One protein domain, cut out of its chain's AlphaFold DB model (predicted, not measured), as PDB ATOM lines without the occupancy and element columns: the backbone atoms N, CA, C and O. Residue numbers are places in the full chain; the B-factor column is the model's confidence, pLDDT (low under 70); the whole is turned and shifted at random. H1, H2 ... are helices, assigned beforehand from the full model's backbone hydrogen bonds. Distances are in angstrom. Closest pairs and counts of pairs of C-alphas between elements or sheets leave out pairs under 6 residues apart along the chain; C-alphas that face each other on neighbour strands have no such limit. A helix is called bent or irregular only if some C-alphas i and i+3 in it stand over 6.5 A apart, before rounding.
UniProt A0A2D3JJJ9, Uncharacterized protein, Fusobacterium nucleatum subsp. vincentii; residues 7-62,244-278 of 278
ATOM      1  N   LYS A   7     -28.369  16.702   2.593       92.50
ATOM      2  CA  LYS A   7     -28.274  17.906   1.762       92.50
ATOM      3  C   LYS A   7     -28.398  17.564   0.280       92.50
ATOM      4  O   LYS A   7     -29.179  18.218  -0.410       92.50
ATOM      5  N   ALA A   8     -27.684  16.542  -0.188       94.00
ATOM      6  CA  ALA A   8     -27.776  16.090  -1.573       94.00
ATOM      7  C   ALA A   8     -29.172  15.543  -1.897       94.00
ATOM      8  O   ALA A   8     -29.761  15.940  -2.894       94.00
ATOM      9  N   LEU A   9     -29.759  14.732  -1.014       95.69
ATOM     10  CA  LEU A   9     -31.097  14.164  -1.226       95.69
ATOM     11  C   LEU A   9     -32.213  15.221  -1.227       95.69
ATOM     12  O   LEU A   9     -33.248  15.033  -1.865       95.69
ATOM     13  N   SER A  10     -32.012  16.366  -0.565       94.94
ATOM     14  CA  SER A  10     -33.019  17.433  -0.510       94.94
ATOM     15  C   SER A  10     -33.379  18.040  -1.869       94.94
ATOM     16  O   SER A  10     -34.454  18.627  -2.010       94.94
ATOM     17  N   ILE A  11     -32.550  17.834  -2.898       95.06
ATOM     18  CA  ILE A  11     -32.837  18.277  -4.269       95.06
ATOM     19  C   ILE A  11     -34.060  17.580  -4.877       95.06
ATOM     20  O   ILE A  11     -34.650  18.109  -5.817       95.06
ATOM     21  N   LEU A  12     -34.479  16.437  -4.329       96.88
ATOM     22  CA  LEU A  12     -35.696  15.744  -4.748       96.88
ATOM     23  C   LEU A  12     -36.968  16.529  -4.398       96.88
ATOM     24  O   LEU A  12     -38.017  16.317  -4.991       96.88
ATOM     25  N   PHE A  13     -36.887  17.512  -3.501       96.69
ATOM     26  CA  PHE A  13     -38.027  18.335  -3.099       96.69
ATOM     27  C   PHE A  13     -38.044  19.707  -3.783       96.69
ATOM     28  O   PHE A  13     -38.394  20.724  -3.181       96.69
ATOM     29  N   ASN A  14     -37.660  19.760  -5.062       93.56
ATOM     30  CA  ASN A  14     -37.704  20.980  -5.861       93.56
ATOM     31  C   ASN A  14     -38.526  20.814  -7.149       93.56
ATOM     32  O   ASN A  14     -38.844  19.713  -7.602       93.56
ATOM     33  N   ARG A  15     -38.825  21.947  -7.791       93.19
ATOM     34  CA  ARG A  15     -39.601  21.991  -9.038       93.19
ATOM     35  C   ARG A  15     -38.986  21.213 -10.201       93.19
ATOM     36  O   ARG A  15     -39.707  20.756 -11.083       93.19
ATOM     37  N   ASN A  16     -37.659  21.111 -10.254       94.06
ATOM     38  CA  ASN A  16     -36.977  20.430 -11.350       94.06
ATOM     39  C   ASN A  16     -37.199  18.924 -11.237       94.06
ATOM     40  O   ASN A  16     -37.454  18.278 -12.253       94.06
ATOM     41  N   PHE A  17     -37.183  18.386 -10.016       96.81
ATOM     42  CA  PHE A  17     -37.509  16.988  -9.786       96.81
ATOM     43  C   PHE A  17     -38.987  16.690 -10.055       96.81
ATOM     44  O   PHE A  17     -39.282  15.743 -10.779       96.81
ATOM     45  N   LEU A  18     -39.919  17.554  -9.629       96.56
ATOM     46  CA  LEU A  18     -41.337  17.404 -10.002       96.56
ATOM     47  C   LEU A  18     -41.525  17.349 -11.528       96.56
ATOM     48  O   LEU A  18     -42.280  16.526 -12.041       96.56
ATOM     49  N   LYS A  19     -40.806  18.193 -12.279       95.25
ATOM     50  CA  LYS A  19     -40.832  18.170 -13.750       95.25
ATOM     51  C   LYS A  19     -40.271  16.876 -14.337       95.25
ATOM     52  O   LYS A  19     -40.740  16.482 -15.400       95.25
ATOM     53  N   LYS A  20     -39.297  16.235 -13.680       96.12
ATOM     54  CA  LYS A  20     -38.796  14.910 -14.075       96.12
ATOM     55  C   LYS A  20     -39.840  13.820 -13.839       96.12
ATOM     56  O   LYS A  20     -40.083  13.025 -14.737       96.12
ATOM     57  N   ILE A  21     -40.524  13.855 -12.691       96.88
ATOM     58  CA  ILE A  21     -41.653  12.952 -12.407       96.88
ATOM     59  C   ILE A  21     -42.722  13.100 -13.489       96.88
ATOM     60  O   ILE A  21     -43.089  12.131 -14.127       96.88
ATOM     61  N   ILE A  22     -43.163  14.325 -13.784       96.00
ATOM     62  CA  ILE A  22     -44.203  14.587 -14.799       96.00
ATOM     63  C   ILE A  22     -43.812  14.105 -16.207       96.00
ATOM     64  O   ILE A  22     -44.688  13.807 -17.019       96.00
ATOM     65  N   LYS A  23     -42.513  14.092 -16.525       95.12
ATOM     66  CA  LYS A  23     -41.978  13.614 -17.808       95.12
ATOM     67  C   LYS A  23     -41.676  12.115 -17.815       95.12
ATOM     68  O   LYS A  23     -41.208  11.638 -18.842       95.12
ATOM     69  N   ASP A  24     -41.919  11.423 -16.705       92.75
ATOM     70  CA  ASP A  24     -41.639  10.000 -16.530       92.75
ATOM     71  C   ASP A  24     -40.166   9.643 -16.812       92.75
ATOM     72  O   ASP A  24     -39.852   8.639 -17.435       92.75
ATOM     73  N   ASN A  25     -39.236  10.523 -16.411       93.50
ATOM     74  CA  ASN A  25     -37.803  10.385 -16.706       93.50
ATOM     75  C   ASN A  25     -36.907  10.597 -15.474       93.50
ATOM     76  O   ASN A  25     -35.897  11.311 -15.513       93.50
ATOM     77  N   TYR A  26     -37.325  10.021 -14.348       94.62
ATOM     78  CA  TYR A  26     -36.679  10.206 -13.050       94.62
ATOM     79  C   TYR A  26     -35.911   8.977 -12.541       94.62
ATOM     80  O   TYR A  26     -35.080   9.174 -11.663       94.62
ATOM     81  N   GLU A  27     -36.138   7.770 -13.071       93.62
ATOM     82  CA  GLU A  27     -35.568   6.510 -12.548       93.62
ATOM     83  C   GLU A  27     -34.031   6.514 -12.519       93.62
ATOM     84  O   GLU A  27     -33.439   6.499 -11.445       93.62
ATOM     85  N   GLU A  28     -33.373   6.686 -13.669       93.94
ATOM     86  CA  GLU A  28     -31.901   6.768 -13.742       93.94
ATOM     87  C   GLU A  28     -31.336   7.897 -12.856       93.94
ATOM     88  O   GLU A  28     -30.282   7.780 -12.233       93.94
ATOM     89  N   TYR A  29     -32.064   9.014 -12.762       94.38
ATOM     90  CA  TYR A  29     -31.650  10.146 -11.939       94.38
ATOM     91  C   TYR A  29     -31.677   9.817 -10.441       94.38
ATOM     92  O   TYR A  29     -30.761  10.225  -9.726       94.38
ATOM     93  N   ILE A  30     -32.705   9.110  -9.956       94.88
ATOM     94  CA  ILE A  30     -32.775   8.717  -8.544       94.88
ATOM     95  C   ILE A  30     -31.785   7.601  -8.224       94.88
ATOM     96  O   ILE A  30     -31.174   7.666  -7.165       94.88
ATOM     97  N   GLU A  31     -31.573   6.636  -9.123       93.38
ATOM     98  CA  GLU A  31     -30.611   5.546  -8.916       93.38
ATOM     99  C   GLU A  31     -29.199   6.098  -8.724       93.38
ATOM    100  O   GLU A  31     -28.544   5.794  -7.726       93.38
ATOM    101  N   ASN A  32     -28.765   6.990  -9.619       93.88
ATOM    102  CA  ASN A  32     -27.473   7.659  -9.498       93.88
ATOM    103  C   ASN A  32     -27.382   8.471  -8.199       93.88
ATOM    104  O   ASN A  32     -26.425   8.320  -7.441       93.88
ATOM    105  N   LEU A  33     -28.405   9.278  -7.891       94.94
ATOM    106  CA  LEU A  33     -28.410  10.097  -6.680       94.94
ATOM    107  C   LEU A  33     -28.357   9.248  -5.401       94.94
ATOM    108  O   LEU A  33     -27.689   9.628  -4.439       94.94
ATOM    109  N   PHE A  34     -29.067   8.126  -5.359       94.69
ATOM    110  CA  PHE A  34     -29.117   7.234  -4.203       94.69
ATOM    111  C   PHE A  34     -27.796   6.502  -3.998       94.69
ATOM    112  O   PHE A  34     -27.274   6.520  -2.880       94.69
ATOM    113  N   ASN A  35     -27.215   5.969  -5.074       91.94
ATOM    114  CA  ASN A  35     -25.910   5.311  -5.049       91.94
ATOM    115  C   ASN A  35     -24.805   6.265  -4.575       91.94
ATOM    116  O   ASN A  35     -24.040   5.922  -3.678       91.94
ATOM    117  N   GLU A  36     -24.762   7.492  -5.102       94.00
ATOM    118  CA  GLU A  36     -23.768   8.507  -4.716       94.00
ATOM    119  C   GLU A  36     -23.897   8.978  -3.260       94.00
ATOM    120  O   GLU A  36     -22.951   9.529  -2.700       94.00
ATOM    121  N   ASN A  37     -25.070   8.810  -2.640       92.94
ATOM    122  CA  ASN A  37     -25.365   9.359  -1.315       92.94
ATOM    123  C   ASN A  37     -25.692   8.294  -0.263       92.94
ATOM    124  O   ASN A  37     -26.173   8.647   0.818       92.94
ATOM    125  N   ASN A  38     -25.390   7.021  -0.549       87.56
ATOM    126  CA  ASN A  38     -25.603   5.872   0.336       87.56
ATOM    127  C   ASN A  38     -27.050   5.755   0.852       87.56
ATOM    128  O   ASN A  38     -27.279   5.411   2.015       87.56
ATOM    129  N   TYR A  39     -28.028   6.085   0.006       90.19
ATOM    130  CA  TYR A  39     -29.441   5.885   0.317       90.19
ATOM    131  C   TYR A  39     -29.927   4.583  -0.315       90.19
ATOM    132  O   TYR A  39     -29.789   4.390  -1.518       90.19
ATOM    133  N   PHE A  40     -30.525   3.710   0.490       86.44
ATOM    134  CA  PHE A  40     -31.103   2.450   0.031       86.44
ATOM    135  C   PHE A  40     -32.582   2.413   0.407       86.44
ATOM    136  O   PHE A  40     -32.949   2.764   1.528       86.44
ATOM    137  N   SER A  41     -33.426   2.002  -0.536       85.94
ATOM    138  CA  SER A  41     -34.871   1.893  -0.356       85.94
ATOM    139  C   SER A  41     -35.386   0.670  -1.102       85.94
ATOM    140  O   SER A  41     -35.194   0.571  -2.309       85.94
ATOM    141  N   ASP A  42     -36.092  -0.215  -0.397       88.50
ATOM    142  CA  ASP A  42     -36.795  -1.357  -1.004       88.50
ATOM    143  C   ASP A  42     -38.129  -0.942  -1.663       88.50
ATOM    144  O   ASP A  42     -38.739  -1.704  -2.414       88.50
ATOM    145  N   GLU A  43     -38.597   0.280  -1.387       93.56
ATOM    146  CA  GLU A  43     -39.778   0.867  -2.017       93.56
ATOM    147  C   GLU A  43     -39.458   1.356  -3.435       93.56
ATOM    148  O   GLU A  43     -38.434   2.001  -3.661       93.56
ATOM    149  N   LYS A  44     -40.376   1.091  -4.370       90.38
ATOM    150  CA  LYS A  44     -40.272   1.447  -5.795       90.38
ATOM    151  C   LYS A  44     -41.130   2.654  -6.170       90.38
ATOM    152  O   LYS A  44     -40.840   3.344  -7.143       90.38
ATOM    153  N   LYS A  45     -42.206   2.921  -5.428       94.19
ATOM    154  CA  LYS A  45     -43.104   4.048  -5.694       94.19
ATOM    155  C   LYS A  45     -42.441   5.353  -5.282       94.19
ATOM    156  O   LYS A  45     -42.285   5.631  -4.094       94.19
ATOM    157  N   ILE A  46     -42.136   6.202  -6.263       95.06
ATOM    158  CA  ILE A  46     -41.415   7.457  -6.026       95.06
ATOM    159  C   ILE A  46     -42.063   8.347  -4.959       95.06
ATOM    160  O   ILE A  46     -41.361   8.898  -4.117       95.06
ATOM    161  N   LEU A  47     -43.394   8.465  -4.933       96.06
ATOM    162  CA  LEU A  47     -44.061   9.324  -3.951       96.06
ATOM    163  C   LEU A  47     -43.950   8.776  -2.523       96.06
ATOM    164  O   LEU A  47     -43.795   9.566  -1.595       96.06
ATOM    165  N   THR A  48     -43.940   7.452  -2.351       96.06
ATOM    166  CA  THR A  48     -43.687   6.816  -1.051       96.06
ATOM    167  C   THR A  48     -42.233   7.007  -0.617       96.06
ATOM    168  O   THR A  48     -41.975   7.322   0.542       96.06
ATOM    169  N   ILE A  49     -41.272   6.902  -1.544       96.00
ATOM    170  CA  ILE A  49     -39.855   7.179  -1.250       96.00
ATOM    171  C   ILE A  49     -39.680   8.623  -0.757       96.00
ATOM    172  O   ILE A  49     -38.993   8.859   0.237       96.00
ATOM    173  N   LEU A  50     -40.324   9.591  -1.416       97.25
ATOM    174  CA  LEU A  50     -40.294  10.990  -0.983       97.25
ATOM    175  C   LEU A  50     -40.958  11.188   0.390       97.25
ATOM    176  O   LEU A  50     -40.458  11.971   1.193       97.25
ATOM    177  N   ASP A  51     -42.053  10.489   0.688       96.75
ATOM    178  CA  ASP A  51     -42.720  10.568   1.996       96.75
ATOM    179  C   ASP A  51     -41.831  10.030   3.135       96.75
ATOM    180  O   ASP A  51     -41.697  10.665   4.190       96.75
ATOM    181  N   ASN A  52     -41.127   8.922   2.883       95.00
ATOM    182  CA  ASN A  52     -40.147   8.351   3.809       95.00
ATOM    183  C   ASN A  52     -38.972   9.314   4.042       95.00
ATOM    184  O   ASN A  52     -38.665   9.654   5.186       95.00
ATOM    185  N   LEU A  53     -38.376   9.845   2.965       95.94
ATOM    186  CA  LEU A  53     -37.287  10.826   3.051       95.94
ATOM    187  C   LEU A  53     -37.695  12.086   3.818       95.94
ATOM    188  O   LEU A  53     -36.918  12.612   4.616       95.94
ATOM    189  N   TYR A  54     -38.918  12.574   3.604       96.88
ATOM    190  CA  TYR A  54     -39.437  13.726   4.335       96.88
ATOM    191  C   TYR A  54     -39.492  13.457   5.843       96.88
ATOM    192  O   TYR A  54     -39.081  14.308   6.634       96.88
ATOM    193  N   SER A  55     -39.949  12.267   6.242       94.44
ATOM    194  CA  SER A  55     -40.018  11.851   7.649       94.44
ATOM    195  C   SER A  55     -38.638  11.803   8.318       94.44
ATOM    196  O   SER A  55     -38.507  12.144   9.498       94.44
ATOM    197  N   ASP A  56     -37.600  11.429   7.569       93.44
ATOM    198  CA  ASP A  56     -36.216  11.461   8.047       93.44
ATOM    199  C   ASP A  56     -35.671  12.888   8.136       93.44
ATOM    200  O   ASP A  56     -35.033  13.251   9.131       93.44
ATOM    201  N   PHE A  57     -35.964  13.737   7.148       94.38
ATOM    202  CA  PHE A  57     -35.565  15.147   7.154       94.38
ATOM    203  C   PHE A  57     -36.183  15.908   8.330       94.38
ATOM    204  O   PHE A  57     -35.496  16.693   8.984       94.38
ATOM    205  N   GLU A  58     -37.450  15.650   8.665       93.62
ATOM    206  CA  GLU A  58     -38.116  16.283   9.809       93.62
ATOM    207  C   GLU A  58     -37.377  16.062  11.138       93.62
ATOM    208  O   GLU A  58     -37.439  16.928  12.014       93.62
ATOM    209  N   LYS A  59     -36.677  14.929  11.282       90.38
ATOM    210  CA  LYS A  59     -35.937  14.551  12.494       90.38
ATOM    211  C   LYS A  59     -34.471  14.967  12.435       90.38
ATOM    212  O   LYS A  59     -33.923  15.411  13.441       90.38
ATOM    213  N   ASN A  60     -33.846  14.805  11.271       91.69
ATOM    214  CA  ASN A  60     -32.390  14.802  11.145       91.69
ATOM    215  C   ASN A  60     -31.831  15.973  10.320       91.69
ATOM    216  O   ASN A  60     -30.655  16.300  10.467       91.69
ATOM    217  N   TYR A  61     -32.635  16.599   9.451       93.19
ATOM    218  CA  TYR A  61     -32.183  17.654   8.538       93.19
ATOM    219  C   TYR A  61     -33.351  18.519   8.034       93.19
ATOM    220  O   TYR A  61     -33.917  18.280   6.963       93.19
ATOM    221  N   ARG A  62     -33.723  19.557   8.792       93.75
ATOM    222  CA  ARG A  62     -34.845  20.435   8.426       93.75
ATOM    223  C   ARG A  62     -34.421  21.467   7.384       93.75
ATOM    224  O   ARG A  62     -34.168  22.629   7.688       93.75
ATOM    225  N   ASN A 244     -59.135  23.461  -9.967       94.94
ATOM    226  CA  ASN A 244     -59.819  22.437  -9.174       94.94
ATOM    227  C   ASN A 244     -59.117  21.074  -9.237       94.94
ATOM    228  O   ASN A 244     -58.933  20.445  -8.203       94.94
ATOM    229  N   GLU A 245     -58.608  20.668 -10.400       96.19
ATOM    230  CA  GLU A 245     -57.905  19.388 -10.542       96.19
ATOM    231  C   GLU A 245     -56.609  19.331  -9.723       96.19
ATOM    232  O   GLU A 245     -56.235  18.276  -9.211       96.19
ATOM    233  N   GLN A 246     -55.937  20.474  -9.567       97.19
ATOM    234  CA  GLN A 246     -54.751  20.582  -8.727       97.19
ATOM    235  C   GLN A 246     -55.119  20.626  -7.237       97.19
ATOM    236  O   GLN A 246     -54.382  20.069  -6.429       97.19
ATOM    237  N   LYS A 247     -56.264  21.214  -6.859       96.06
ATOM    238  CA  LYS A 247     -56.774  21.140  -5.475       96.06
ATOM    239  C   LYS A 247     -57.045  19.697  -5.064       96.06
ATOM    240  O   LYS A 247     -56.533  19.275  -4.036       96.06
ATOM    241  N   GLU A 248     -57.742  18.928  -5.901       95.94
ATOM    242  CA  GLU A 248     -58.000  17.502  -5.651       95.94
ATOM    243  C   GLU A 248     -56.699  16.702  -5.480       95.94
ATOM    244  O   GLU A 248     -56.607  15.833  -4.614       95.94
ATOM    245  N   LEU A 249     -55.680  16.989  -6.304       97.25
ATOM    246  CA  LEU A 249     -54.353  16.384  -6.161       97.25
ATOM    247  C   LEU A 249     -53.734  16.732  -4.801       97.25
ATOM    248  O   LEU A 249     -53.269  15.838  -4.099       97.25
ATOM    249  N   ILE A 250     -53.742  18.011  -4.418       96.69
ATOM    250  CA  ILE A 250     -53.187  18.477  -3.139       96.69
ATOM    251  C   ILE A 250     -53.941  17.855  -1.960       96.69
ATOM    252  O   ILE A 250     -53.310  17.477  -0.979       96.69
ATOM    253  N   GLU A 251     -55.262  17.717  -2.029       94.81
ATOM    254  CA  GLU A 251     -56.075  17.096  -0.978       94.81
ATOM    255  C   GLU A 251     -55.704  15.627  -0.764       94.81
ATOM    256  O   GLU A 251     -55.491  15.221   0.378       94.81
ATOM    257  N   LYS A 252     -55.532  14.862  -1.849       95.81
ATOM    258  CA  LYS A 252     -55.173  13.434  -1.801       95.81
ATOM    259  C   LYS A 252     -53.698  13.166  -1.504       95.81
ATOM    260  O   LYS A 252     -53.368  12.078  -1.048       95.81
ATOM    261  N   ALA A 253     -52.816  14.123  -1.775       96.19
ATOM    262  CA  ALA A 253     -51.381  13.943  -1.590       96.19
ATOM    263  C   ALA A 253     -50.996  13.686  -0.121       96.19
ATOM    264  O   ALA A 253     -51.644  14.238   0.775       96.19
ATOM    265  N   PRO A 254     -49.901  12.950   0.145       96.56
ATOM    266  CA  PRO A 254     -49.313  12.866   1.471       96.56
ATOM    267  C   PRO A 254     -49.028  14.246   2.052       96.56
ATOM    268  O   PRO A 254     -48.736  15.216   1.342       96.56
ATOM    269  N   GLU A 255     -49.069  14.330   3.375       96.62
ATOM    270  CA  GLU A 255     -48.751  15.554   4.095       96.62
ATOM    271  C   GLU A 255     -47.338  16.068   3.764       96.62
ATOM    272  O   GLU A 255     -47.127  17.275   3.680       96.62
ATOM    273  N   SER A 256     -46.375  15.187   3.499       97.19
ATOM    274  CA  SER A 256     -45.018  15.547   3.064       97.19
ATOM    275  C   SER A 256     -44.960  16.264   1.711       97.19
ATOM    276  O   SER A 256     -44.021  17.025   1.483       97.19
ATOM    277  N   LEU A 257     -45.953  16.082   0.831       97.50
ATOM    278  CA  LEU A 257     -45.935  16.528  -0.571       97.50
ATOM    279  C   LEU A 257     -46.926  17.656  -0.886       97.50
ATOM    280  O   LEU A 257     -47.033  18.081  -2.039       97.50
ATOM    281  N   LYS A 258     -47.630  18.193   0.121       97.38
ATOM    282  CA  LYS A 258     -48.607  19.276  -0.086       97.38
ATOM    283  C   LYS A 258     -47.979  20.479  -0.786       97.38
ATOM    284  O   LYS A 258     -48.505  20.935  -1.799       97.38
ATOM    285  N   PHE A 259     -46.849  20.988  -0.285       97.88
ATOM    286  CA  PHE A 259     -46.157  22.103  -0.936       97.88
ATOM    287  C   PHE A 259     -45.545  21.708  -2.281       97.88
ATOM    288  O   PHE A 259     -45.606  22.507  -3.208       97.88
ATOM    289  N   PHE A 260     -45.025  20.486  -2.423       97.31
ATOM    290  CA  PHE A 260     -44.455  19.994  -3.682       97.31
ATOM    291  C   PHE A 260     -45.434  20.137  -4.854       97.31
ATOM    292  O   PHE A 260     -45.076  20.699  -5.887       97.31
ATOM    293  N   PHE A 261     -46.693  19.729  -4.671       97.06
ATOM    294  CA  PHE A 261     -47.723  19.875  -5.704       97.06
ATOM    295  C   PHE A 261     -48.374  21.256  -5.760       97.06
ATOM    296  O   PHE A 261     -48.995  21.581  -6.765       97.06
ATOM    297  N   LEU A 262     -48.247  22.073  -4.717       95.69
ATOM    298  CA  LEU A 262     -48.741  23.452  -4.699       95.69
ATOM    299  C   LEU A 262     -47.779  24.424  -5.405       95.69
ATOM    300  O   LEU A 262     -48.220  25.422  -5.967       95.69
ATOM    301  N   ALA A 263     -46.474  24.153  -5.348       94.31
ATOM    302  CA  ALA A 263     -45.434  25.103  -5.729       94.31
ATOM    303  C   ALA A 263     -45.356  25.379  -7.239       94.31
ATOM    304  O   ALA A 263     -44.884  26.439  -7.644       94.31
ATOM    305  N   GLU A 264     -45.830  24.450  -8.070       91.88
ATOM    306  CA  GLU A 264     -45.829  24.587  -9.526       91.88
ATOM    307  C   GLU A 264     -47.263  24.641 -10.064       91.88
ATOM    308  O   GLU A 264     -48.114  23.870  -9.624       91.88
ATOM    309  N   PRO A 265     -47.573  25.513 -11.036       92.88
ATOM    310  CA  PRO A 265     -48.873  25.499 -11.696       92.88
ATOM    311  C   PRO A 265     -48.994  24.249 -12.577       92.88
ATOM    312  O   PRO A 265     -48.243  24.087 -13.541       92.88
ATOM    313  N   LEU A 266     -49.962  23.383 -12.271       95.44
ATOM    314  CA  LEU A 266     -50.169  22.119 -12.980       95.44
ATOM    315  C   LEU A 266     -51.415  22.183 -13.866       95.44
ATOM    316  O   LEU A 266     -52.465  22.702 -13.482       95.44
ATOM    317  N   ASN A 267     -51.316  21.632 -15.075       95.62
ATOM    318  CA  ASN A 267     -52.478  21.446 -15.943       95.62
ATOM    319  C   ASN A 267     -53.228  20.142 -15.608       95.62
ATOM    320  O   ASN A 267     -52.728  19.276 -14.892       95.62
ATOM    321  N   LYS A 268     -54.434  19.984 -16.166       96.75
ATOM    322  CA  LYS A 268     -55.301  18.822 -15.919       96.75
ATOM    323  C   LYS A 268     -54.625  17.479 -16.224       96.75
ATOM    324  O   LYS A 268     -54.733  16.555 -15.425       96.75
ATOM    325  N   LYS A 269     -53.896  17.369 -17.342       97.12
ATOM    326  CA  LYS A 269     -53.190  16.135 -17.732       97.12
ATOM    327  C   LYS A 269     -52.107  15.775 -16.712       97.12
ATOM    328  O   LYS A 269     -52.023  14.624 -16.302       97.12
ATOM    329  N   GLN A 270     -51.331  16.764 -16.270       97.38
ATOM    330  CA  GLN A 270     -50.295  16.583 -15.251       97.38
ATOM    331  C   GLN A 270     -50.898  16.174 -13.905       97.38
ATOM    332  O   GLN A 270     -50.401  15.244 -13.279       97.38
ATOM    333  N   CYS A 271     -52.001  16.805 -13.488       97.69
ATOM    334  CA  CYS A 271     -52.706  16.424 -12.263       97.69
ATOM    335  C   CYS A 271     -53.230  14.984 -12.332       97.69
ATOM    336  O   CYS A 271     -53.133  14.253 -11.354       97.69
ATOM    337  N   ASN A 272     -53.772  14.552 -13.475       96.44
ATOM    338  CA  ASN A 272     -54.239  13.173 -13.657       96.44
ATOM    339  C   ASN A 272     -53.095  12.162 -13.555       96.44
ATOM    340  O   ASN A 272     -53.241  11.171 -12.852       96.44
ATOM    341  N   TYR A 273     -51.971  12.438 -14.220       97.00
ATOM    342  CA  TYR A 273     -50.785  11.587 -14.155       97.00
ATOM    343  C   TYR A 273     -50.265  11.467 -12.715       97.00
ATOM    344  O   TYR A 273     -50.154  10.362 -12.200       97.00
ATOM    345  N   LEU A 274     -50.056  12.593 -12.021       97.00
ATOM    346  CA  LEU A 274     -49.560  12.596 -10.639       97.00
ATOM    347  C   LEU A 274     -50.525  11.915  -9.662       97.00
ATOM    348  O   LEU A 274     -50.077  11.253  -8.736       97.00
ATOM    349  N   ARG A 275     -51.844  12.024  -9.877       95.75
ATOM    350  CA  ARG A 275     -52.835  11.286  -9.079       95.75
ATOM    351  C   ARG A 275     -52.772   9.776  -9.286       95.75
ATOM    352  O   ARG A 275     -53.152   9.062  -8.374       95.75
ATOM    353  N   GLY A 276     -52.325   9.301 -10.448       95.00
ATOM    354  CA  GLY A 276     -52.091   7.875 -10.685       95.00
ATOM    355  C   GLY A 276     -50.865   7.324  -9.951       95.00
ATOM    356  O   GLY A 276     -50.729   6.112  -9.843       95.00
ATOM    357  N   LEU A 277     -49.986   8.205  -9.452       94.56
ATOM    358  CA  LEU A 277     -48.813   7.840  -8.654       94.56
ATOM    359  C   LEU A 277     -49.079   7.851  -7.137       94.56
ATOM    360  O   LEU A 277     -48.217   7.394  -6.386       94.56
ATOM    361  N   LEU A 278     -50.217   8.413  -6.700       91.38
ATOM    362  CA  LEU A 278     -50.688   8.403  -5.308       91.38
ATOM    363  C   LEU A 278     -51.307   7.044  -4.967       91.38
ATOM    364  O   LEU A 278     -50.953   6.498  -3.901       91.38
TER     365      LEU A 278
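What this domain is: This is residues 7 to 62 and 244 to 278 of the 278 residues of an uncharacterized protein of Fusobacterium nucleatum subsp. vincentii (UniProt A0A2D3JJJ9). Two groups of short helices sit side by side along the longest axis: a loose group of H1 to H4, and H5 to H7, nearly aligned, with H5 touching both H6 and H7. The groups meet where H6 packs on residues 50 to 55 of H4 and, more slightly, where H7 meets H2, with H1 and H2 also close to H6. The printed part has 91 residues with seven named helices, H1 to H7 in chain order, and no named strand: all helix. It is compact, radius of gyration of the C-alphas 13.0 A, spanning 39 by 27 by 21 A.

How they stand to each other: H4, residues 46 to 60, touches H6, residues 255 to 262, with residues 50 to 55 alone, at a steep tilt of 66 degrees; the closest C-alphas, of Asp 51 and Ser 256, are 5.6 A apart. H6 is irregular, C-alphas 256 and 259 being 7.8 A apart. H6 forms a helical hairpin with H5, residues 244 to 252; their closest C-alphas, of Lys 258 and Ile 250, are 5.6 A apart. H5 touches H7, residues 268 to 276, the same way at a shallow tilt of 17 degrees; the closest C-alphas, of Gln 246 and Cys 271, are 5.8 A apart. H7 only just touches H2, residues 15 to 22, with 3 pairs of C-alphas within 8 A, closest Gln 270 and Ile 22, 6.4 A. H1, residues 7 to 13, only just touches H3, residues 27 to 36, also with 3 pairs, closest Leu 9 and Leu 33, 7.3 A. Every O i to N i+4 pair is within hydrogen-bond range in H2, H3, H5 and H7; H4 has 10 of 11, H6 2 of 4, and H1 0 of 3 but 4 of 4 O i to N i+3 pairs.

Where its parts are: H1 begins at C-alpha 7 (-28.274, 17.906, 1.762). H4 is 20.7 A long and H3 14.3 A. H7 ends at C-alpha 276 (-52.091, 7.875, -10.685).

The domain as a whole: Residues 63 to 243 are not printed; C-alphas 62 and 244 are 30.6 A apart across the cut. No link printed whole is long. No printed residue is under 70 in pLDDT.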